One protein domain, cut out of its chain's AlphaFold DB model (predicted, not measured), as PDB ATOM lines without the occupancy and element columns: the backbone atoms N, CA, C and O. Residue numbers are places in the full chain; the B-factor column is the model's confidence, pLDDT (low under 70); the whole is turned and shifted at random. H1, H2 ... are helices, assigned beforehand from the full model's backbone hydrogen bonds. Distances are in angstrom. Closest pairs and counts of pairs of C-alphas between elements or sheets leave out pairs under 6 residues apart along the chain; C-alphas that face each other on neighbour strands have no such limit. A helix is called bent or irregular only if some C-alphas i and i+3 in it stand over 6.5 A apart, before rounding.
ATOM      1  N   ASP A   6      41.504 -12.117  -1.311       73.56
ATOM      2  CA  ASP A   6      41.263 -13.179  -2.286       73.56
ATOM      3  C   ASP A   6      42.554 -13.777  -2.861       73.56
ATOM      4  O   ASP A   6      42.640 -14.994  -3.027       73.56
ATOM      5  N   LEU A   7      43.617 -12.980  -3.034       75.12
ATOM      6  CA  LEU A   7      44.940 -13.512  -3.391       75.12
ATOM      7  C   LEU A   7      45.521 -14.375  -2.263       75.12
ATOM      8  O   LEU A   7      46.153 -15.402  -2.526       75.12
ATOM      9  N   LYS A   8      45.276 -14.012  -0.994       79.00
ATOM     10  CA  LYS A   8      45.674 -14.846   0.154       79.00
ATOM     11  C   LYS A   8      44.952 -16.194   0.143       79.00
ATOM     12  O   LYS A   8      45.594 -17.217   0.387       79.00
ATOM     13  N   LYS A   9      43.654 -16.218  -0.186       81.81
ATOM     14  CA  LYS A   9      42.876 -17.462  -0.327       81.81
ATOM     15  C   LYS A   9      43.436 -18.347  -1.442       81.81
ATOM     16  O   LYS A   9      43.691 -19.521  -1.197       81.81
ATOM     17  N   ILE A  10      43.712 -17.783  -2.619       83.25
ATOM     18  CA  ILE A  10      44.291 -18.524  -3.751       83.25
ATOM     19  C   ILE A  10      45.664 -19.111  -3.391       83.25
ATOM     20  O   ILE A  10      45.924 -20.292  -3.629       83.25
ATOM     21  N   ASN A  11      46.528 -18.331  -2.738       83.50
ATOM     22  CA  ASN A  11      47.830 -18.819  -2.283       83.50
ATOM     23  C   ASN A  11      47.704 -19.936  -1.236       83.50
ATOM     24  O   ASN A  11      48.498 -20.878  -1.243       83.50
ATOM     25  N   LYS A  12      46.702 -19.866  -0.350       87.12
ATOM     26  CA  LYS A  12      46.389 -20.952   0.588       87.12
ATOM     27  C   LYS A  12      45.960 -22.218  -0.160       87.12
ATOM     28  O   LYS A  12      46.461 -23.289   0.165       87.12
ATOM     29  N   THR A  13      45.120 -22.099  -1.189       86.19
ATOM     30  CA  THR A  13      44.720 -23.229  -2.046       86.19
ATOM     31  C   THR A  13      45.927 -23.888  -2.712       86.19
ATOM     32  O   THR A  13      46.067 -25.105  -2.638       86.19
ATOM     33  N   ILE A  14      46.859 -23.108  -3.274       89.25
ATOM     34  CA  ILE A  14      48.093 -23.658  -3.869       89.25
ATOM     35  C   ILE A  14      48.934 -24.407  -2.827       89.25
ATOM     36  O   ILE A  14      49.479 -25.467  -3.128       89.25
ATOM     37  N   LYS A  15      49.045 -23.892  -1.595       90.12
ATOM     38  CA  LYS A  15      49.764 -24.591  -0.516       90.12
ATOM     39  C   LYS A  15      49.103 -25.922  -0.162       90.12
ATOM     40  O   LYS A  15      49.804 -26.916  -0.016       90.12
ATOM     41  N   ILE A  16      47.773 -25.956  -0.072       91.19
ATOM     42  CA  ILE A  16      47.021 -27.200   0.157       91.19
ATOM     43  C   ILE A  16      47.278 -28.187  -0.987       91.19
ATOM     44  O   ILE A  16      47.527 -29.362  -0.734       91.19
ATOM     45  N   PHE A  17      47.289 -27.712  -2.234       92.19
ATOM     46  CA  PHE A  17      47.574 -28.556  -3.395       92.19
ATOM     47  C   PHE A  17      48.998 -29.106  -3.366       92.19
ATOM     48  O   PHE A  17      49.188 -30.274  -3.684       92.19
ATOM     49  N   ALA A  18      49.979 -28.319  -2.923       90.69
ATOM     50  CA  ALA A  18      51.344 -28.801  -2.737       90.69
ATOM     51  C   ALA A  18      51.415 -29.920  -1.683       90.69
ATOM     52  O   ALA A  18      52.018 -30.958  -1.932       90.69
ATOM     53  N   VAL A  19      50.747 -29.757  -0.535       94.19
ATOM     54  CA  VAL A  19      50.678 -30.808   0.499       94.19
ATOM     55  C   VAL A  19      49.994 -32.068  -0.040       94.19
ATOM     56  O   VAL A  19      50.503 -33.173   0.144       94.19
ATOM     57  N   ALA A  20      48.885 -31.913  -0.768       93.75
ATOM     58  CA  ALA A  20      48.191 -33.030  -1.404       93.75
ATOM     59  C   ALA A  20      49.073 -33.747  -2.440       93.75
ATOM     60  O   ALA A  20      49.063 -34.972  -2.501       93.75
ATOM     61  N   GLN A  21      49.879 -33.011  -3.213       93.19
ATOM     62  CA  GLN A  21      50.842 -33.592  -4.151       93.19
ATOM     63  C   GLN A  21      51.891 -34.442  -3.439       93.19
ATOM     64  O   GLN A  21      52.151 -35.557  -3.882       93.19
ATOM     65  N   PHE A  22      52.459 -33.963  -2.328       95.88
ATOM     66  CA  PHE A  22      53.399 -34.764  -1.539       95.88
ATOM     67  C   PHE A  22      52.755 -36.059  -1.034       95.88
ATOM     68  O   PHE A  22      53.348 -37.127  -1.177       95.88
ATOM     69  N   GLY A  23      51.524 -35.983  -0.521       95.38
ATOM     70  CA  GLY A  23      50.768 -37.168  -0.110       95.38
ATOM     71  C   GLY A  23      50.538 -38.149  -1.264       95.38
ATOM     72  O   GLY A  23      50.803 -39.339  -1.130       95.38
ATOM     73  N   LEU A  24      50.113 -37.653  -2.426       95.12
ATOM     74  CA  LEU A  24      49.879 -38.474  -3.617       95.12
ATOM     75  C   LEU A  24      51.163 -39.113  -4.159       95.12
ATOM     76  O   LEU A  24      51.121 -40.262  -4.587       95.12
ATOM     77  N   ILE A  25      52.301 -38.414  -4.113       96.31
ATOM     78  CA  ILE A  25      53.606 -38.980  -4.485       96.31
ATOM     79  C   ILE A  25      53.987 -40.111  -3.526       96.31
ATOM     80  O   ILE A  25      54.417 -41.170  -3.980       96.31
ATOM     81  N   ALA A  26      53.787 -39.936  -2.216       96.94
ATOM     82  CA  ALA A  26      54.050 -40.993  -1.239       96.94
ATOM     83  C   ALA A  26      53.167 -42.230  -1.486       96.94
ATOM     84  O   ALA A  26      53.666 -43.355  -1.483       96.94
ATOM     85  N   ILE A  27      51.878 -42.026  -1.784       95.94
ATOM     86  CA  ILE A  27      50.947 -43.102  -2.162       95.94
ATOM     87  C   ILE A  27      51.391 -43.776  -3.468       95.94
ATOM     88  O   ILE A  27      51.342 -45.001  -3.576       95.94
ATOM     89  N   LEU A  28      51.856 -43.010  -4.457       95.19
ATOM     90  CA  LEU A  28      52.354 -43.546  -5.724       95.19
ATOM     91  C   LEU A  28      53.586 -44.435  -5.506       95.19
ATOM     92  O   LEU A  28      53.638 -45.538  -6.036       95.19
ATOM     93  N   ILE A  29      54.540 -44.003  -4.677       95.81
ATOM     94  CA  ILE A  29      55.726 -44.801  -4.326       95.81
ATOM     95  C   ILE A  29      55.318 -46.070  -3.570       95.81
ATOM     96  O   ILE A  29      55.761 -47.164  -3.916       95.81
ATOM     97  N   TYR A  30      54.444 -45.948  -2.570       96.50
ATOM     98  CA  TYR A  30      53.949 -47.091  -1.803       96.50
ATOM     99  C   TYR A  30      53.260 -48.130  -2.699       96.50
ATOM    100  O   TYR A  30      53.571 -49.320  -2.640       96.50
ATOM    101  N   THR A  31      52.355 -47.684  -3.572       94.12
ATOM    102  CA  THR A  31      51.662 -48.574  -4.514       94.12
ATOM    103  C   THR A  31      52.615 -49.162  -5.550       94.12
ATOM    104  O   THR A  31      52.468 -50.331  -5.899       94.12
ATOM    105  N   ALA A  32      53.627 -48.413  -5.995       94.44
ATOM    106  CA  ALA A  32      54.672 -48.931  -6.870       94.44
ATOM    107  C   ALA A  32      55.417 -50.110  -6.230       94.44
ATOM    108  O   ALA A  32      55.502 -51.175  -6.839       94.44
ATOM    109  N   ILE A  33      55.861 -49.959  -4.980       95.44
ATOM    110  CA  ILE A  33      56.548 -51.023  -4.235       95.44
ATOM    111  C   ILE A  33      55.628 -52.236  -4.041       95.44
ATOM    112  O   ILE A  33      56.038 -53.366  -4.303       95.44
ATOM    113  N   ASN A  34      54.373 -52.018  -3.634       95.31
ATOM    114  CA  ASN A  34      53.417 -53.102  -3.406       95.31
ATOM    115  C   ASN A  34      53.146 -53.911  -4.690       95.31
ATOM    116  O   ASN A  34      53.250 -55.136  -4.696       95.31
ATOM    117  N   PHE A  35      52.879 -53.242  -5.816       94.44
ATOM    118  CA  PHE A  35      52.660 -53.935  -7.090       94.44
ATOM    119  C   PHE A  35      53.924 -54.605  -7.628       94.44
ATOM    120  O   PHE A  35      53.826 -55.677  -8.222       94.44
ATOM    121  N   GLN A  36      55.110 -54.038  -7.390       94.88
ATOM    122  CA  GLN A  36      56.368 -54.704  -7.718       94.88
ATOM    123  C   GLN A  36      56.495 -56.036  -6.968       94.88
ATOM    124  O   GLN A  36      56.787 -57.056  -7.593       94.88
ATOM    125  N   GLN A  37      56.227 -56.050  -5.658       95.12
ATOM    126  CA  GLN A  37      56.261 -57.267  -4.842       95.12
ATOM    127  C   GLN A  37      55.220 -58.293  -5.304       95.12
ATOM    128  O   GLN A  37      55.551 -59.464  -5.488       95.12
ATOM    129  N   GLN A  38      53.985 -57.861  -5.575       94.19
ATOM    130  CA  GLN A  38      52.934 -58.748  -6.089       94.19
ATOM    131  C   GLN A  38      53.304 -59.353  -7.448       94.19
ATOM    132  O   GLN A  38      53.108 -60.547  -7.669       94.19
ATOM    133  N   LEU A  39      53.877 -58.559  -8.358       94.19
ATOM    134  CA  LEU A  39      54.325 -59.037  -9.666       94.19
ATOM    135  C   LEU A  39      55.504 -60.005  -9.558       94.19
ATOM    136  O   LEU A  39      55.561 -60.976 -10.312       94.19
ATOM    137  N   GLN A  40      56.426 -59.773  -8.625       94.31
ATOM    138  CA  GLN A  40      57.513 -60.705  -8.330       94.31
ATOM    139  C   GLN A  40      56.982 -62.031  -7.773       94.31
ATOM    140  O   GLN A  40      57.410 -63.084  -8.242       94.31
ATOM    141  N   ALA A  41      56.006 -61.990  -6.861       93.56
ATOM    142  CA  ALA A  41      55.405 -63.182  -6.264       93.56
ATOM    143  C   ALA A  41      54.737 -64.107  -7.297       93.56
ATOM    144  O   ALA A  41      54.760 -65.323  -7.144       93.56
ATOM    145  N   VAL A  42      54.195 -63.548  -8.385       93.44
ATOM    146  CA  VAL A  42      53.603 -64.321  -9.495       93.44
ATOM    147  C   VAL A  42      54.590 -64.615 -10.637       93.44
ATOM    148  O   VAL A  42      54.166 -64.947 -11.743       93.44
ATOM    149  N   GLY A  43      55.899 -64.437 -10.421       92.56
ATOM    150  CA  GLY A  43      56.942 -64.712 -11.421       92.56
ATOM    151  C   GLY A  43      56.976 -63.737 -12.607       92.56
ATOM    152  O   GLY A  43      57.601 -64.013 -13.629       92.56
ATOM    153  N   ARG A  44      56.304 -62.581 -12.504       93.31
ATOM    154  CA  ARG A  44      56.168 -61.569 -13.573       93.31
ATOM    155  C   ARG A  44      56.791 -60.221 -13.205       93.31
ATOM    156  O   ARG A  44      56.372 -59.188 -13.724       93.31
ATOM    157  N   GLY A  45      57.824 -60.220 -12.361       88.62
ATOM    158  CA  GLY A  45      58.503 -58.998 -11.903       88.62
ATOM    159  C   GLY A  45      59.009 -58.098 -13.041       88.62
ATOM    160  O   GLY A  45      58.933 -56.877 -12.935       88.62
ATOM    161  N   TYR A  46      59.419 -58.679 -14.174       88.38
ATOM    162  CA  TYR A  46      59.854 -57.934 -15.365       88.38
ATOM    163  C   TYR A  46      58.769 -57.006 -15.948       88.38
ATOM    164  O   TYR A  46      59.090 -56.030 -16.622       88.38
ATOM    165  N   ARG A  47      57.480 -57.268 -15.679       91.31
ATOM    166  CA  ARG A  47      56.358 -56.445 -16.165       91.31
ATOM    167  C   ARG A  47      56.121 -55.181 -15.345       91.31
ATOM    168  O   ARG A  47      55.361 -54.328 -15.795       91.31
ATOM    169  N   PHE A  48      56.758 -55.039 -14.183       91.56
ATOM    170  CA  PHE A  48      56.621 -53.842 -13.352       91.56
ATOM    171  C   PHE A  48      56.963 -52.572 -14.142       91.56
ATOM    172  O   PHE A  48      56.157 -51.646 -14.211       91.56
ATOM    173  N   MET A  49      58.113 -52.570 -14.827       93.06
ATOM    174  CA  MET A  49      58.549 -51.414 -15.612       93.06
ATOM    175  C   MET A  49      57.603 -51.122 -16.781       93.06
ATOM    176  O   MET A  49      57.323 -49.963 -17.072       93.06
ATOM    177  N   ASN A  50      57.030 -52.160 -17.397       93.69
ATOM    178  CA  ASN A  50      56.019 -51.977 -18.436       93.69
ATOM    179  C   ASN A  50      54.793 -51.241 -17.881       93.69
ATOM    180  O   ASN A  50      54.277 -50.350 -18.544       93.69
ATOM    181  N   GLY A  51      54.350 -51.567 -16.662       92.75
ATOM    182  CA  GLY A  51      53.206 -50.907 -16.028       92.75
ATOM    183  C   GLY A  51      53.456 -49.414 -15.807       92.75
ATOM    184  O   GLY A  51      52.603 -48.582 -16.120       92.75
ATOM    185  N   VAL A  52      54.668 -49.074 -15.357       93.50
ATOM    186  CA  VAL A  52      55.132 -47.686 -15.227       93.50
ATOM    187  C   VAL A  52      55.126 -46.981 -16.587       93.50
ATOM    188  O   VAL A  52      54.543 -45.905 -16.714       93.50
ATOM    189  N   ILE A  53      55.703 -47.599 -17.621       95.69
ATOM    190  CA  ILE A  53      55.744 -47.045 -18.983       95.69
ATOM    191  C   ILE A  53      54.330 -46.798 -19.523       95.69
ATOM    192  O   ILE A  53      54.054 -45.708 -20.021       95.69
ATOM    193  N   TYR A  54      53.413 -47.762 -19.394       95.75
ATOM    194  CA  TYR A  54      52.030 -47.600 -19.853       95.75
ATOM    195  C   TYR A  54      51.321 -46.451 -19.141       95.75
ATOM    196  O   TYR A  54      50.652 -45.654 -19.799       95.75
ATOM    197  N   ALA A  55      51.504 -46.319 -17.826       95.06
ATOM    198  CA  ALA A  55      50.940 -45.204 -17.076       95.06
ATOM    199  C   ALA A  55      51.482 -43.851 -17.568       95.06
ATOM    200  O   ALA A  55      50.706 -42.912 -17.735       95.06
ATOM    201  N   PHE A  56      52.780 -43.752 -17.881       94.38
ATOM    202  CA  PHE A  56      53.355 -42.542 -18.479       94.38
ATOM    203  C   PHE A  56      52.808 -42.252 -19.879       94.38
ATOM    204  O   PHE A  56      52.513 -41.098 -20.180       94.38
ATOM    205  N   VAL A  57      52.627 -43.266 -20.726       97.06
ATOM    206  CA  VAL A  57      52.027 -43.089 -22.059       97.06
ATOM    207  C   VAL A  57      50.591 -42.573 -21.943       97.06
ATOM    208  O   VAL A  57      50.242 -41.590 -22.595       97.06
ATOM    209  N   ILE A  58      49.777 -43.175 -21.070       95.06
ATOM    210  CA  ILE A  58      48.421 -42.692 -20.770       95.06
ATOM    211  C   ILE A  58      48.485 -41.246 -20.269       95.06
ATOM    212  O   ILE A  58      47.732 -40.392 -20.736       95.06
ATOM    213  N   GLN A  59      49.425 -40.943 -19.373       94.81
ATOM    214  CA  GLN A  59      49.579 -39.604 -18.824       94.81
ATOM    215  C   GLN A  59      49.951 -38.566 -19.885       94.81
ATOM    216  O   GLN A  59      49.426 -37.457 -19.854       94.81
ATOM    217  N   LEU A  60      50.814 -38.912 -20.843       95.25
ATOM    218  CA  LEU A  60      51.174 -38.038 -21.959       95.25
ATOM    219  C   LEU A  60      49.964 -37.738 -22.848       95.25
ATOM    220  O   LEU A  60      49.742 -36.581 -23.205       95.25
ATOM    221  N   LEU A  61      49.144 -38.750 -23.148       95.75
ATOM    222  CA  LEU A  61      47.908 -38.575 -23.918       95.75
ATOM    223  C   LEU A  61      46.900 -37.680 -23.184       95.75
ATOM    224  O   LEU A  61      46.247 -36.832 -23.795       95.75
ATOM    225  N   LEU A  62      46.795 -37.835 -21.862       94.62
ATOM    226  CA  LEU A  62      45.883 -37.058 -21.027       94.62
ATOM    227  C   LEU A  62      46.438 -35.685 -20.624       94.62
ATOM    228  O   LEU A  62      45.682 -34.839 -20.142       94.62
ATOM    229  N   PHE A  63      47.725 -35.414 -20.840       94.00
ATOM    230  CA  PHE A  63      48.360 -34.190 -20.359       94.00
ATOM    231  C   PHE A  63      47.694 -32.931 -20.922       94.00
ATOM    232  O   PHE A  63      47.313 -32.043 -20.161       94.00
ATOM    233  N   TYR A  64      47.505 -32.856 -22.243       95.19
ATOM    234  CA  TYR A  64      46.896 -31.686 -22.878       95.19
ATOM    235  C   TYR A  64      45.460 -31.400 -22.400       95.19
ATOM    236  O   TYR A  64      45.190 -30.257 -22.009       95.19
ATOM    237  N   PRO A  65      44.523 -32.373 -22.380       95.50
ATOM    238  CA  PRO A  65      43.182 -32.109 -21.867       95.50
ATOM    239  C   PRO A  65      43.189 -31.730 -20.380       95.50
ATOM    240  O   PRO A  65      42.476 -30.794 -20.010       95.50
ATOM    241  N   ILE A  66      44.031 -32.360 -19.550       96.19
ATOM    242  CA  ILE A  66      44.188 -31.996 -18.131       96.19
ATOM    243  C   ILE A  66      44.692 -30.557 -17.997       96.19
ATOM    244  O   ILE A  66      44.104 -29.764 -17.260       96.19
ATOM    245  N   PHE A  67      45.742 -30.194 -18.734       95.38
ATOM    246  CA  PHE A  67      46.316 -28.852 -18.719       95.38
ATOM    247  C   PHE A  67      45.286 -27.794 -19.123       95.38
ATOM    248  O   PHE A  67      45.132 -26.777 -18.442       95.38
ATOM    249  N   ARG A  68      44.540 -28.043 -20.207       95.44
ATOM    250  CA  ARG A  68      43.509 -27.124 -20.699       95.44
ATOM    251  C   ARG A  68      42.370 -26.965 -19.695       95.44
ATOM    252  O   ARG A  68      41.894 -25.851 -19.490       95.44
ATOM    253  N   PHE A  69      41.929 -28.062 -19.083       95.31
ATOM    254  CA  PHE A  69      40.880 -28.049 -18.067       95.31
ATOM    255  C   PHE A  69      41.322 -27.281 -16.814       95.31
ATOM    256  O   PHE A  69      40.653 -26.333 -16.407       95.31
ATOM    257  N   ALA A  70      42.493 -27.617 -16.271       95.00
ATOM    258  CA  ALA A  70      43.049 -26.972 -15.086       95.00
ATOM    259  C   ALA A  70      43.304 -25.472 -15.302       95.00
ATOM    260  O   ALA A  70      43.025 -24.672 -14.411       95.00
ATOM    261  N   SER A  71      43.776 -25.079 -16.490       93.81
ATOM    262  CA  SER A  71      43.986 -23.666 -16.835       93.81
ATOM    263  C   SER A  71      42.674 -22.887 -16.862       93.81
ATOM    264  O   SER A  71      42.588 -21.835 -16.246       93.81
ATOM    265  N   LYS A  72      41.615 -23.431 -17.481       93.50
ATOM    266  CA  LYS A  72      40.292 -22.781 -17.497       93.50
ATOM    267  C   LYS A  72      39.703 -22.604 -16.100       93.50
ATOM    268  O   LYS A  72      39.034 -21.608 -15.837       93.50
ATOM    269  N   GLU A  73      39.909 -23.573 -15.211       93.00
ATOM    270  CA  GLU A  73      39.466 -23.442 -13.824       93.00
ATOM    271  C   GLU A  73      40.283 -22.415 -13.046       93.00
ATOM    272  O   GLU A  73      39.705 -21.624 -12.305       93.00
ATOM    273  N   ALA A  74      41.600 -22.388 -13.251       91.75
ATOM    274  CA  ALA A  74      42.462 -21.369 -12.672       91.75
ATOM    275  C   ALA A  74      42.070 -19.961 -13.149       91.75
ATOM    276  O   ALA A  74      41.922 -19.065 -12.324       91.75
ATOM    277  N   ASP A  75      41.826 -19.781 -14.451       90.56
ATOM    278  CA  ASP A  75      41.354 -18.520 -15.033       90.56
ATOM    279  C   ASP A  75      40.003 -18.104 -14.438       90.56
ATOM    280  O   ASP A  75      39.825 -16.953 -14.037       90.56
ATOM    281  N   ARG A  76      39.055 -19.046 -14.325       89.62
ATOM    282  CA  ARG A  76      37.743 -18.810 -13.700       89.62
ATOM    283  C   ARG A  76      37.913 -18.313 -12.266       89.62
ATOM    284  O   ARG A  76      37.329 -17.294 -11.906       89.62
ATOM    285  N   ASP A  77      38.709 -19.008 -11.461       87.06
ATOM    286  CA  ASP A  77      38.891 -18.684 -10.045       87.06
ATOM    287  C   ASP A  77      39.707 -17.396  -9.841       87.06
ATOM    288  O   ASP A  77      39.495 -16.673  -8.871       87.06
ATOM    289  N   PHE A  78      40.609 -17.068 -10.768       86.19
ATOM    290  CA  PHE A  78      41.361 -15.816 -10.744       86.19
ATOM    291  C   PHE A  78      40.525 -14.620 -11.230       86.19
ATOM    292  O   PHE A  78      40.704 -13.511 -10.739       86.19
ATOM    293  N   SER A  79      39.574 -14.830 -12.150       84.38
ATOM    294  CA  SER A  79      38.773 -13.754 -12.765       84.38
ATOM    295  C   SER A  79      37.904 -12.963 -11.779       84.38
ATOM    296  O   SER A  79      37.495 -11.842 -12.086       84.38
ATOM    297  N   ILE A  80      37.645 -13.544 -10.605       83.75
ATOM    298  CA  ILE A  80      36.833 -12.973  -9.527       83.75
ATOM    299  C   ILE A  80      37.669 -12.258  -8.455       83.75
ATOM    300  O   ILE A  80      37.113 -11.643  -7.548       83.75
ATOM    301  N   VAL A  81      39.002 -12.329  -8.527       82.19
ATOM    302  CA  VAL A  81      39.887 -11.674  -7.556       82.19
ATOM    303  C   VAL A  81      39.705 -10.161  -7.636       82.19
ATOM    304  O   VAL A  81      39.929  -9.560  -8.683       82.19
ATOM    305  N   GLY A  82      39.324  -9.539  -6.518       74.50
ATOM    306  CA  GLY A  82      39.111  -8.092  -6.457       74.50
ATOM    307  C   GLY A  82      37.850  -7.603  -7.178       74.50
ATOM    308  O   GLY A  82      37.716  -6.399  -7.382       74.50
ATOM    309  N   LYS A  83      36.929  -8.505  -7.553       80.25
ATOM    310  CA  LYS A  83      35.632  -8.156  -8.145       80.25
ATOM    311  C   LYS A  83      34.479  -8.558  -7.232       80.25
ATOM    312  O   LYS A  83      34.442  -9.671  -6.711       80.25
ATOM    313  N   THR A  84      33.497  -7.673  -7.105       77.94
ATOM    314  CA  THR A  84      32.177  -8.010  -6.561       77.94
ATOM    315  C   THR A  84      31.280  -8.400  -7.725       77.94
ATOM    316  O   THR A  84      31.043  -7.588  -8.614       77.94
ATOM    317  N   LEU A  85      30.828  -9.652  -7.748       80.19
ATOM    318  CA  LEU A  85      29.974 -10.164  -8.819       80.19
ATOM    319  C   LEU A  85      28.533  -9.694  -8.630       80.19
ATOM    320  O   LEU A  85      28.013  -9.695  -7.512       80.19
ATOM    321  N   SER A  86      27.861  -9.373  -9.734       84.56
ATOM    322  CA  SER A  86      26.406  -9.222  -9.741       84.56
ATOM    323  C   SER A  86      25.706 -10.570  -9.486       84.56
ATOM    324  O   SER A  86      26.320 -11.645  -9.540       84.56
ATOM    325  N   GLN A  87      24.395 -10.550  -9.212       82.38
ATOM    326  CA  GLN A  87      23.627 -11.790  -9.021       82.38
ATOM    327  C   GLN A  87      23.657 -12.699 -10.261       82.38
ATOM    328  O   GLN A  87      23.674 -13.925 -10.123       82.38
ATOM    329  N   GLU A  88      23.686 -12.122 -11.462       84.75
ATOM    330  CA  GLU A  88      23.733 -12.880 -12.716       84.75
ATOM    331  C   GLU A  88      25.108 -13.515 -12.941       84.75
ATOM    332  O   GLU A  88      25.202 -14.720 -13.192       84.75
ATOM    333  N   GLU A  89      26.185 -12.756 -12.728       84.12
ATOM    334  CA  GLU A  89      27.557 -13.263 -12.842       84.12
ATOM    335  C   GLU A  89      27.852 -14.351 -11.798       84.12
ATOM    336  O   GLU A  89      28.547 -15.330 -12.079       84.12
ATOM    337  N   THR A  90      27.264 -14.237 -10.603       84.94
ATOM    338  CA  THR A  90      27.366 -15.262  -9.554       84.94
ATOM    339  C   THR A  90      26.718 -16.580  -9.992       84.94
ATOM    340  O   THR A  90      27.294 -17.653  -9.785       84.94
ATOM    341  N   LYS A  91      25.544 -16.525 -10.638       86.50
ATOM    342  CA  LYS A  91      24.869 -17.718 -11.181       86.50
ATOM    343  C   LYS A  91      25.695 -18.367 -12.289       86.50
ATOM    344  O   LYS A  91      25.836 -19.594 -12.309       86.50
ATOM    345  N   GLU A  92      26.270 -17.573 -13.188       87.00
ATOM    346  CA  GLU A  92      27.112 -18.092 -14.268       87.00
ATOM    347  C   GLU A  92      28.406 -18.724 -13.729       87.00
ATOM    348  O   GLU A  92      28.783 -19.828 -14.138       87.00
ATOM    349  N   PHE A  93      29.053 -18.078 -12.755       87.56
ATOM    350  CA  PHE A  93      30.226 -18.612 -12.069       87.56
ATOM    351  C   PHE A  93      29.917 -19.950 -11.386       87.56
ATOM    352  O   PHE A  93      30.642 -20.930 -11.581       87.56
ATOM    353  N   ALA A  94      28.805 -20.030 -10.648       87.38
ATOM    354  CA  ALA A  94      28.363 -21.259  -9.995       87.38
ATOM    355  C   ALA A  94      28.092 -22.383 -11.008       87.38
ATOM    356  O   ALA A  94      28.487 -23.528 -10.780       87.38
ATOM    357  N   LYS A  95      27.491 -22.065 -12.162       89.94
ATOM    358  CA  LYS A  95      27.281 -23.027 -13.253       89.94
ATOM    359  C   LYS A  95      28.611 -23.555 -13.798       89.94
ATOM    360  O   LYS A  95      28.774 -24.768 -13.919       89.94
ATOM    361  N   LYS A  96      29.576 -22.674 -14.091       88.19
ATOM    362  CA  LYS A  96      30.924 -23.066 -14.557       88.19
ATOM    363  C   LYS A  96      31.661 -23.912 -13.520       88.19
ATOM    364  O   LYS A  96      32.346 -24.866 -13.887       88.19
ATOM    365  N   LYS A  97      31.512 -23.588 -12.234       89.62
ATOM    366  CA  LYS A  97      32.067 -24.375 -11.128       89.62
ATOM    367  C   LYS A  97      31.463 -25.771 -11.056       89.62
ATOM    368  O   LYS A  97      32.203 -26.749 -11.081       89.62
ATOM    369  N   ARG A  98      30.133 -25.867 -11.096       90.94
ATOM    370  CA  ARG A  98      29.409 -27.142 -11.083       90.94
ATOM    371  C   ARG A  98      29.835 -28.062 -12.225       90.94
ATOM    372  O   ARG A  98      30.030 -29.246 -11.993       90.94
ATOM    373  N   TRP A  99      30.007 -27.534 -13.438       90.69
ATOM    374  CA  TRP A  99      30.503 -28.334 -14.563       90.69
ATOM    375  C   TRP A  99      31.919 -28.863 -14.328       90.69
ATOM    376  O   TRP A  99      32.174 -30.031 -14.606       90.69
ATOM    377  N   GLY A 100      32.814 -28.044 -13.766       90.38
ATOM    378  CA  GLY A 100      34.153 -28.492 -13.378       90.38
ATOM    379  C   GLY A 100      34.118 -29.616 -12.338       90.38
ATOM    380  O   GLY A 100      34.819 -30.616 -12.482       90.38
ATOM    381  N   ASP A 101      33.259 -29.493 -11.328       91.00
ATOM    382  CA  ASP A 101      33.110 -30.510 -10.283       91.00
ATOM    383  C   ASP A 101      32.513 -31.813 -10.835       91.00
ATOM    384  O   ASP A 101      33.020 -32.891 -10.532       91.00
ATOM    385  N   VAL A 102      31.512 -31.730 -11.721       94.81
ATOM    386  CA  VAL A 102      30.964 -32.900 -12.428       94.81
ATOM    387  C   VAL A 102      32.054 -33.601 -13.232       94.81
ATOM    388  O   VAL A 102      32.201 -34.810 -13.104       94.81
ATOM    389  N   THR A 103      32.869 -32.869 -14.001       92.81
ATOM    390  CA  THR A 103      33.966 -33.474 -14.772       92.81
ATOM    391  C   THR A 103      34.961 -34.207 -13.871       92.81
ATOM    392  O   THR A 103      35.314 -35.348 -14.168       92.81
ATOM    393  N   LYS A 104      35.385 -33.609 -12.751       93.00
ATOM    394  CA  LYS A 104      36.302 -34.262 -11.795       93.00
ATOM    395  C   LYS A 104      35.689 -35.526 -11.202       93.00
ATOM    396  O   LYS A 104      36.356 -36.557 -11.152       93.00
ATOM    397  N   MET A 105      34.419 -35.461 -10.799       92.75
ATOM    398  CA  MET A 105      33.696 -36.610 -10.254       92.75
ATOM    399  C   MET A 105      33.518 -37.717 -11.292       92.75
ATOM    400  O   MET A 105      33.675 -38.885 -10.955       92.75
ATOM    401  N   SER A 106      33.261 -37.377 -12.557       94.38
ATOM    402  CA  SER A 106      33.190 -38.352 -13.648       94.38
ATOM    403  C   SER A 106      34.535 -39.032 -13.895       94.38
ATOM    404  O   SER A 106      34.568 -40.248 -14.050       94.38
ATOM    405  N   VAL A 107      35.647 -38.287 -13.884       93.88
ATOM    406  CA  VAL A 107      36.997 -38.867 -14.017       93.88
ATOM    407  C   VAL A 107      37.315 -39.777 -12.827       93.88
ATOM    408  O   VAL A 107      37.802 -40.887 -13.015       93.88
ATOM    409  N   MET A 108      36.994 -39.353 -11.603       92.06
ATOM    410  CA  MET A 108      37.188 -40.182 -10.411       92.06
ATOM    411  C   MET A 108      36.331 -41.454 -10.464       92.06
ATOM    412  O   MET A 108      36.840 -42.549 -10.240       92.06
ATOM    413  N   GLY A 109      35.053 -41.323 -10.827       93.81
ATOM    414  CA  GLY A 109      34.137 -42.446 -11.008       93.81
ATOM    415  C   GLY A 109      34.605 -43.417 -12.089       93.81
ATOM    416  O   GLY A 109      34.553 -44.624 -11.874       93.81
ATOM    417  N   PHE A 110      35.140 -42.909 -13.205       94.31
ATOM    418  CA  PHE A 110      35.733 -43.729 -14.261       94.31
ATOM    419  C   PHE A 110      36.841 -44.634 -13.711       94.31
ATOM    420  O   PHE A 110      36.781 -45.845 -13.909       94.31
ATOM    421  N   TYR A 111      37.803 -44.083 -12.964       93.44
ATOM    422  CA  TYR A 111      38.893 -44.878 -12.387       93.44
ATOM    423  C   TYR A 111      38.419 -45.872 -11.324       93.44
ATOM    424  O   TYR A 111      38.923 -46.994 -11.283       93.44
ATOM    425  N   VAL A 112      37.442 -45.501 -10.490       92.12
ATOM    426  CA  VAL A 112      36.856 -46.414  -9.493       92.12
ATOM    427  C   VAL A 112      36.166 -47.590 -10.182       92.12
ATOM    428  O   VAL A 112      36.460 -48.740  -9.863       92.12
ATOM    429  N   ILE A 113      35.302 -47.317 -11.162       94.25
ATOM    430  CA  ILE A 113      34.586 -48.352 -11.914       94.25
ATOM    431  C   ILE A 113      35.578 -49.252 -12.654       94.25
ATOM    432  O   ILE A 113      35.466 -50.469 -12.560       94.25
ATOM    433  N   PHE A 114      36.577 -48.680 -13.331       91.69
ATOM    434  CA  PHE A 114      37.597 -49.467 -14.027       91.69
ATOM    435  C   PHE A 114      38.423 -50.328 -13.077       91.69
ATOM    436  O   PHE A 114      38.724 -51.464 -13.417       91.69
ATOM    437  N   SER A 115      38.761 -49.830 -11.887       90.75
ATOM    438  CA  SER A 115      39.491 -50.621 -10.889       90.75
ATOM    439  C   SER A 115      38.657 -51.810 -10.409       90.75
ATOM    440  O   SER A 115      39.161 -52.928 -10.369       90.75
ATOM    441  N   LEU A 116      37.372 -51.591 -10.103       91.69
ATOM    442  CA  LEU A 116      36.456 -52.639  -9.635       91.69
ATOM    443  C   LEU A 116      36.096 -53.657 -10.725       91.69
ATOM    444  O   LEU A 116      35.895 -54.827 -10.423       91.69
ATOM    445  N   ALA A 117      36.006 -53.214 -11.979       91.75
ATOM    446  CA  ALA A 117      35.707 -54.070 -13.124       91.75
ATOM    447  C   ALA A 117      36.956 -54.745 -13.717       91.75
ATOM    448  O   ALA A 117      36.827 -55.621 -14.574       91.75
ATOM    449  N   SER A 118      38.159 -54.326 -13.312       87.38
ATOM    450  CA  SER A 118      39.396 -54.894 -13.843       87.38
ATOM    451  C   SER A 118      39.589 -56.343 -13.386       87.38
ATOM    452  O   SER A 118      39.186 -56.705 -12.278       87.38
ATOM    453  N   PRO A 119      40.233 -57.188 -14.210       84.38
ATOM    454  CA  PRO A 119      40.691 -58.490 -13.749       84.38
ATOM    455  C   PRO A 119      41.575 -58.322 -12.510       84.38
ATOM    456  O   PRO A 119      42.341 -57.360 -12.435       84.38
ATOM    457  N   ALA A 120      41.549 -59.292 -11.590       84.25
ATOM    458  CA  ALA A 120      42.421 -59.339 -10.408       84.25
ATOM    459  C   ALA A 120      43.908 -59.608 -10.760       84.25
ATOM    460  O   ALA A 120      44.630 -60.292 -10.039       84.25
ATOM    461  N   ASP A 121      44.362 -59.100 -11.905       91.00
ATOM    462  CA  ASP A 121      45.729 -59.155 -12.378       91.00
ATOM    463  C   ASP A 121      46.511 -57.936 -11.846       91.00
ATOM    464  O   ASP A 121      46.159 -56.791 -12.161       91.00
ATOM    465  N   PRO A 122      47.598 -58.147 -11.074       91.62
ATOM    466  CA  PRO A 122      48.357 -57.055 -10.467       91.62
ATOM    467  C   PRO A 122      48.937 -56.064 -11.480       91.62
ATOM    468  O   PRO A 122      49.115 -54.892 -11.157       91.62
ATOM    469  N   PHE A 123      49.228 -56.503 -12.709       92.81
ATOM    470  CA  PHE A 123      49.775 -55.622 -13.734       92.81
ATOM    471  C   PHE A 123      48.702 -54.658 -14.247       92.81
ATOM    472  O   PHE A 123      48.940 -53.451 -14.257       92.81
ATOM    473  N   ILE A 124      47.510 -55.151 -14.594       92.75
ATOM    474  CA  ILE A 124      46.404 -54.290 -15.044       92.75
ATOM    475  C   ILE A 124      46.027 -53.287 -13.949       92.75
ATOM    476  O   ILE A 124      45.944 -52.085 -14.210       92.75
ATOM    477  N   LEU A 125      45.875 -53.767 -12.711       93.25
ATOM    478  CA  LEU A 125      45.506 -52.916 -11.585       93.25
ATOM    479  C   LEU A 125      46.575 -51.849 -11.297       93.25
ATOM    480  O   LEU A 125      46.230 -50.701 -11.011       93.25
ATOM    481  N   SER A 126      47.862 -52.184 -11.453       94.25
ATOM    482  CA  SER A 126      48.955 -51.214 -11.312       94.25
ATOM    483  C   SER A 126      48.851 -50.072 -12.327       94.25
ATOM    484  O   SER A 126      48.940 -48.907 -11.943       94.25
ATOM    485  N   VAL A 127      48.563 -50.372 -13.600       95.06
ATOM    486  CA  VAL A 127      48.427 -49.356 -14.658       95.06
ATOM    487  C   VAL A 127      47.261 -48.417 -14.363       95.06
ATOM    488  O   VAL A 127      47.405 -47.200 -14.501       95.06
ATOM    489  N   ILE A 128      46.122 -48.959 -13.919       94.81
ATOM    490  CA  ILE A 128      44.941 -48.166 -13.550       94.81
ATOM    491  C   ILE A 128      45.274 -47.241 -12.373       94.81
ATOM    492  O   ILE A 128      45.038 -46.035 -12.457       94.81
ATOM    493  N   MET A 129      45.882 -47.780 -11.312       94.06
ATOM    494  CA  MET A 129      46.229 -47.022 -10.107       94.06
ATOM    495  C   MET A 129      47.268 -45.931 -10.372       94.06
ATOM    496  O   MET A 129      47.097 -44.797  -9.922       94.06
ATOM    497  N   TYR A 130      48.324 -46.231 -11.132       95.50
ATOM    498  CA  TYR A 130      49.328 -45.232 -11.497       95.50
ATOM    499  C   TYR A 130      48.713 -44.127 -12.353       95.50
ATOM    500  O   TYR A 130      48.908 -42.951 -12.061       95.50
ATOM    501  N   SER A 131      47.915 -44.488 -13.363       96.00
ATOM    502  CA  SER A 131      47.252 -43.514 -14.238       96.00
ATOM    503  C   SER A 131      46.289 -42.613 -13.462       96.00
ATOM    504  O   SER A 131      46.241 -41.407 -13.701       96.00
ATOM    505  N   PHE A 132      45.559 -43.168 -12.491       95.56
ATOM    506  CA  PHE A 132      44.679 -42.409 -11.605       95.56
ATOM    507  C   PHE A 132      45.452 -41.374 -10.779       95.56
ATOM    508  O   PHE A 132      45.137 -40.182 -10.803       95.56
ATOM    509  N   LEU A 133      46.501 -41.816 -10.078       95.94
ATOM    510  CA  LEU A 133      47.314 -40.944  -9.229       95.94
ATOM    511  C   LEU A 133      48.028 -39.863 -10.050       95.94
ATOM    512  O   LEU A 133      48.015 -38.693  -9.663       95.94
ATOM    513  N   LEU A 134      48.596 -40.227 -11.203       96.38
ATOM    514  CA  LEU A 134      49.252 -39.290 -12.116       96.38
ATOM    515  C   LEU A 134      48.272 -38.271 -12.712       96.38
ATOM    516  O   LEU A 134      48.634 -37.101 -12.858       96.38
ATOM    517  N   THR A 135      47.025 -38.670 -12.981       96.38
ATOM    518  CA  THR A 135      45.967 -37.761 -13.447       96.38
ATOM    519  C   THR A 135      45.661 -36.692 -12.402       96.38
ATOM    520  O   THR A 135      45.659 -35.501 -12.726       96.38
ATOM    521  N   ILE A 136      45.472 -37.086 -11.136       95.38
ATOM    522  CA  ILE A 136      45.221 -36.133 -10.042       95.38
ATOM    523  C   ILE A 136      46.441 -35.235  -9.828       95.38
ATOM    524  O   ILE A 136      46.302 -34.011  -9.764       95.38
ATOM    525  N   LEU A 137      47.639 -35.821  -9.751       96.06
ATOM    526  CA  LEU A 137      48.887 -35.073  -9.583       96.06
ATOM    527  C   LEU A 137      49.049 -34.014 -10.671       96.06
ATOM    528  O   LEU A 137      49.285 -32.843 -10.363       96.06
ATOM    529  N   SER A 138      48.850 -34.406 -11.926       96.06
ATOM    530  CA  SER A 138      49.000 -33.509 -13.069       96.06
ATOM    531  C   SER A 138      47.950 -32.413 -13.076       96.06
ATOM    532  O   SER A 138      48.286 -31.268 -13.364       96.06
ATOM    533  N   TYR A 139      46.706 -32.711 -12.691       96.31
ATOM    534  CA  TYR A 139      45.683 -31.683 -12.509       96.31
ATOM    535  C   TYR A 139      46.116 -30.646 -11.460       96.31
ATOM    536  O   TYR A 139      46.122 -29.446 -11.748       96.31
ATOM    537  N   LEU A 140      46.553 -31.088 -10.274       95.00
ATOM    538  CA  LEU A 140      46.990 -30.187  -9.201       95.00
ATOM    539  C   LEU A 140      48.205 -29.346  -9.624       95.00
ATOM    540  O   LEU A 140      48.287 -28.157  -9.299       95.00
ATOM    541  N   GLN A 141      49.152 -29.955 -10.347       94.25
ATOM    542  CA  GLN A 141      50.353 -29.288 -10.856       94.25
ATOM    543  C   GLN A 141      49.994 -28.239 -11.909       94.25
ATOM    544  O   GLN A 141      50.418 -27.088 -11.787       94.25
ATOM    545  N   CYS A 142      49.163 -28.603 -12.890       95.75
ATOM    546  CA  CYS A 142      48.722 -27.704 -13.954       95.75
ATOM    547  C   CYS A 142      47.919 -26.525 -13.401       95.75
ATOM    548  O   CYS A 142      48.177 -25.385 -13.783       95.75
ATOM    549  N   TYR A 143      47.005 -26.765 -12.455       94.38
ATOM    550  CA  TYR A 143      46.237 -25.696 -11.813       94.38
ATOM    551  C   TYR A 143      47.158 -24.734 -11.053       94.38
ATOM    552  O   TYR A 143      47.107 -23.518 -11.241       94.38
ATOM    553  N   SER A 144      48.060 -25.278 -10.229       93.19
ATOM    554  CA  SER A 144      49.015 -24.475  -9.456       93.19
ATOM    555  C   SER A 144      49.937 -23.656 -10.364       93.19
ATOM    556  O   SER A 144      50.274 -22.516 -10.042       93.19
ATOM    557  N   PHE A 145      50.344 -24.221 -11.502       93.25
ATOM    558  CA  PHE A 145      51.135 -23.530 -12.514       93.25
ATOM    559  C   PHE A 145      50.350 -22.390 -13.174       93.25
ATOM    560  O   PHE A 145      50.857 -21.269 -13.241       93.25
ATOM    561  N   ALA A 146      49.109 -22.644 -13.598       93.25
ATOM    562  CA  ALA A 146      48.252 -21.643 -14.230       93.25
ATOM    563  C   ALA A 146      48.001 -20.444 -13.302       93.25
ATOM    564  O   ALA A 146      48.254 -19.304 -13.689       93.25
ATOM    565  N   ILE A 147      47.647 -20.685 -12.037       90.62
ATOM    566  CA  ILE A 147      47.472 -19.616 -11.044       90.62
ATOM    567  C   ILE A 147      48.763 -18.810 -10.831       90.62
ATOM    568  O   ILE A 147      48.728 -17.576 -10.786       90.62
ATOM    569  N   LYS A 148      49.922 -19.475 -10.706       88.94
ATOM    570  CA  LYS A 148      51.215 -18.783 -10.556       88.94
ATOM    571  C   LYS A 148      51.533 -17.916 -11.776       88.94
ATOM    572  O   LYS A 148      52.052 -16.815 -11.606       88.94
ATOM    573  N   LYS A 149      51.215 -18.391 -12.985       89.44
ATOM    574  CA  LYS A 149      51.379 -17.634 -14.233       89.44
ATOM    575  C   LYS A 149      50.494 -16.384 -14.242       89.44
ATOM    576  O   LYS A 149      51.015 -15.298 -14.475       89.44
ATOM    577  N   LEU A 150      49.208 -16.517 -13.912       87.44
ATOM    578  CA  LEU A 150      48.265 -15.392 -13.823       87.44
ATOM    579  C   LEU A 150      48.694 -14.362 -12.774       87.44
ATOM    580  O   LEU A 150      48.706 -13.164 -13.035       87.44
ATOM    581  N   THR A 151      49.146 -14.831 -11.610       84.81
ATOM    582  CA  THR A 151      49.614 -13.956 -10.526       84.81
ATOM    583  C   THR A 151      50.877 -13.180 -10.908       84.81
ATOM    584  O   THR A 151      51.041 -12.042 -10.479       84.81
ATOM    585  N   LYS A 152      51.786 -13.778 -11.692       82.44
ATOM    586  CA  LYS A 152      52.960 -13.071 -12.230       82.44
ATOM    587  C   LYS A 152      52.562 -12.054 -13.300       82.44
ATOM    588  O   LYS A 152      53.059 -10.939 -13.256       82.44
ATOM    589  N   GLY A 153      51.657 -12.424 -14.208       75.19
ATOM    590  CA  GLY A 153      51.154 -11.528 -15.254       75.19
ATOM    591  C   GLY A 153      50.399 -10.314 -14.707       75.19
ATOM    592  O   GLY A 153      50.525  -9.239 -15.260       75.19
ATOM    593  N   ALA A 154      49.686 -10.456 -13.586       64.62
ATOM    594  CA  ALA A 154      48.983  -9.349 -12.928       64.62
ATOM    595  C   ALA A 154      49.895  -8.388 -12.132       64.62
ATOM    596  O   ALA A 154      49.413  -7.395 -11.595       64.62
ATOM    597  N   LYS A 155      51.188  -8.713 -11.980       58.09
ATOM    598  CA  LYS A 155      52.191  -7.870 -11.305       58.09
ATOM    599  C   LYS A 155      53.098  -7.106 -12.279       58.09
ATOM    600  O   LYS A 155      53.873  -6.280 -11.803       58.09
TER     601      LYS A 155
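AT A GLANCE: This is residues 6 to 155 of the 156 residues of an uncharacterized protein of Geobacter sp. (strain M18) (UniProt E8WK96). A long, rod-shaped bundle of four helices, in which H4 runs through the middle, H1 and the bent helix H2 pack on it, and H3 lies farther out, joined to the rest by fewer contacts. Helices that follow each other run back and forth along the rod, and H2 bends partway. The printed part has 150 residues with four named helices, in the order H1, H2, H3, H4, and no named strand; the class is all helix. The whole is loose, with a radius of gyration of the C-alphas of 18.5 A and spans of 62 by 30 by 22 A.

IN THESE COORDINATES: H1, residues 6 to 41, begins at C-alpha 6 (41.263, -13.179, -2.286) and is 52.1 A long. H2, residues 47 to 78, was assigned as one helix by its hydrogen bonds but is bent: C-alphas 61 and 64 are 7.0 A apart. Its arms are H2a, residues 47 to 61, 21.2 A, and H2b, residues 64 to 78, 20.7 A. H3, residues 87 to 117, measures 44.2 A. H4, residues 122 to 153, measures 45.9 A and ends at C-alpha 153 (51.154, -11.528, -15.254).

HOW THE PARTS SIT: H4 touches H1 at a shallow tilt of 20 degrees, opposite ways, closest at the C-alphas of Ile 14 and Ser 144, 5.7 A. H4 touches H2b, closest at the C-alphas of Ala 70 and Tyr 143, 4.7 A. H3 and H4 form a hairpin, closest at the C-alphas of Tyr 111 and Phe 132, 6.3 A. H1 and H3 are apart. In H1, H2a, H2b, H3 and H4 every O i to N i+4 pair is within hydrogen-bond range.

THE WHOLE: The C-alphas farthest apart, of Gly 43 and Ser 86, are 63.4 A apart. The printed part has no cut and no long link. Residues 154 to 155 have pLDDT under 70.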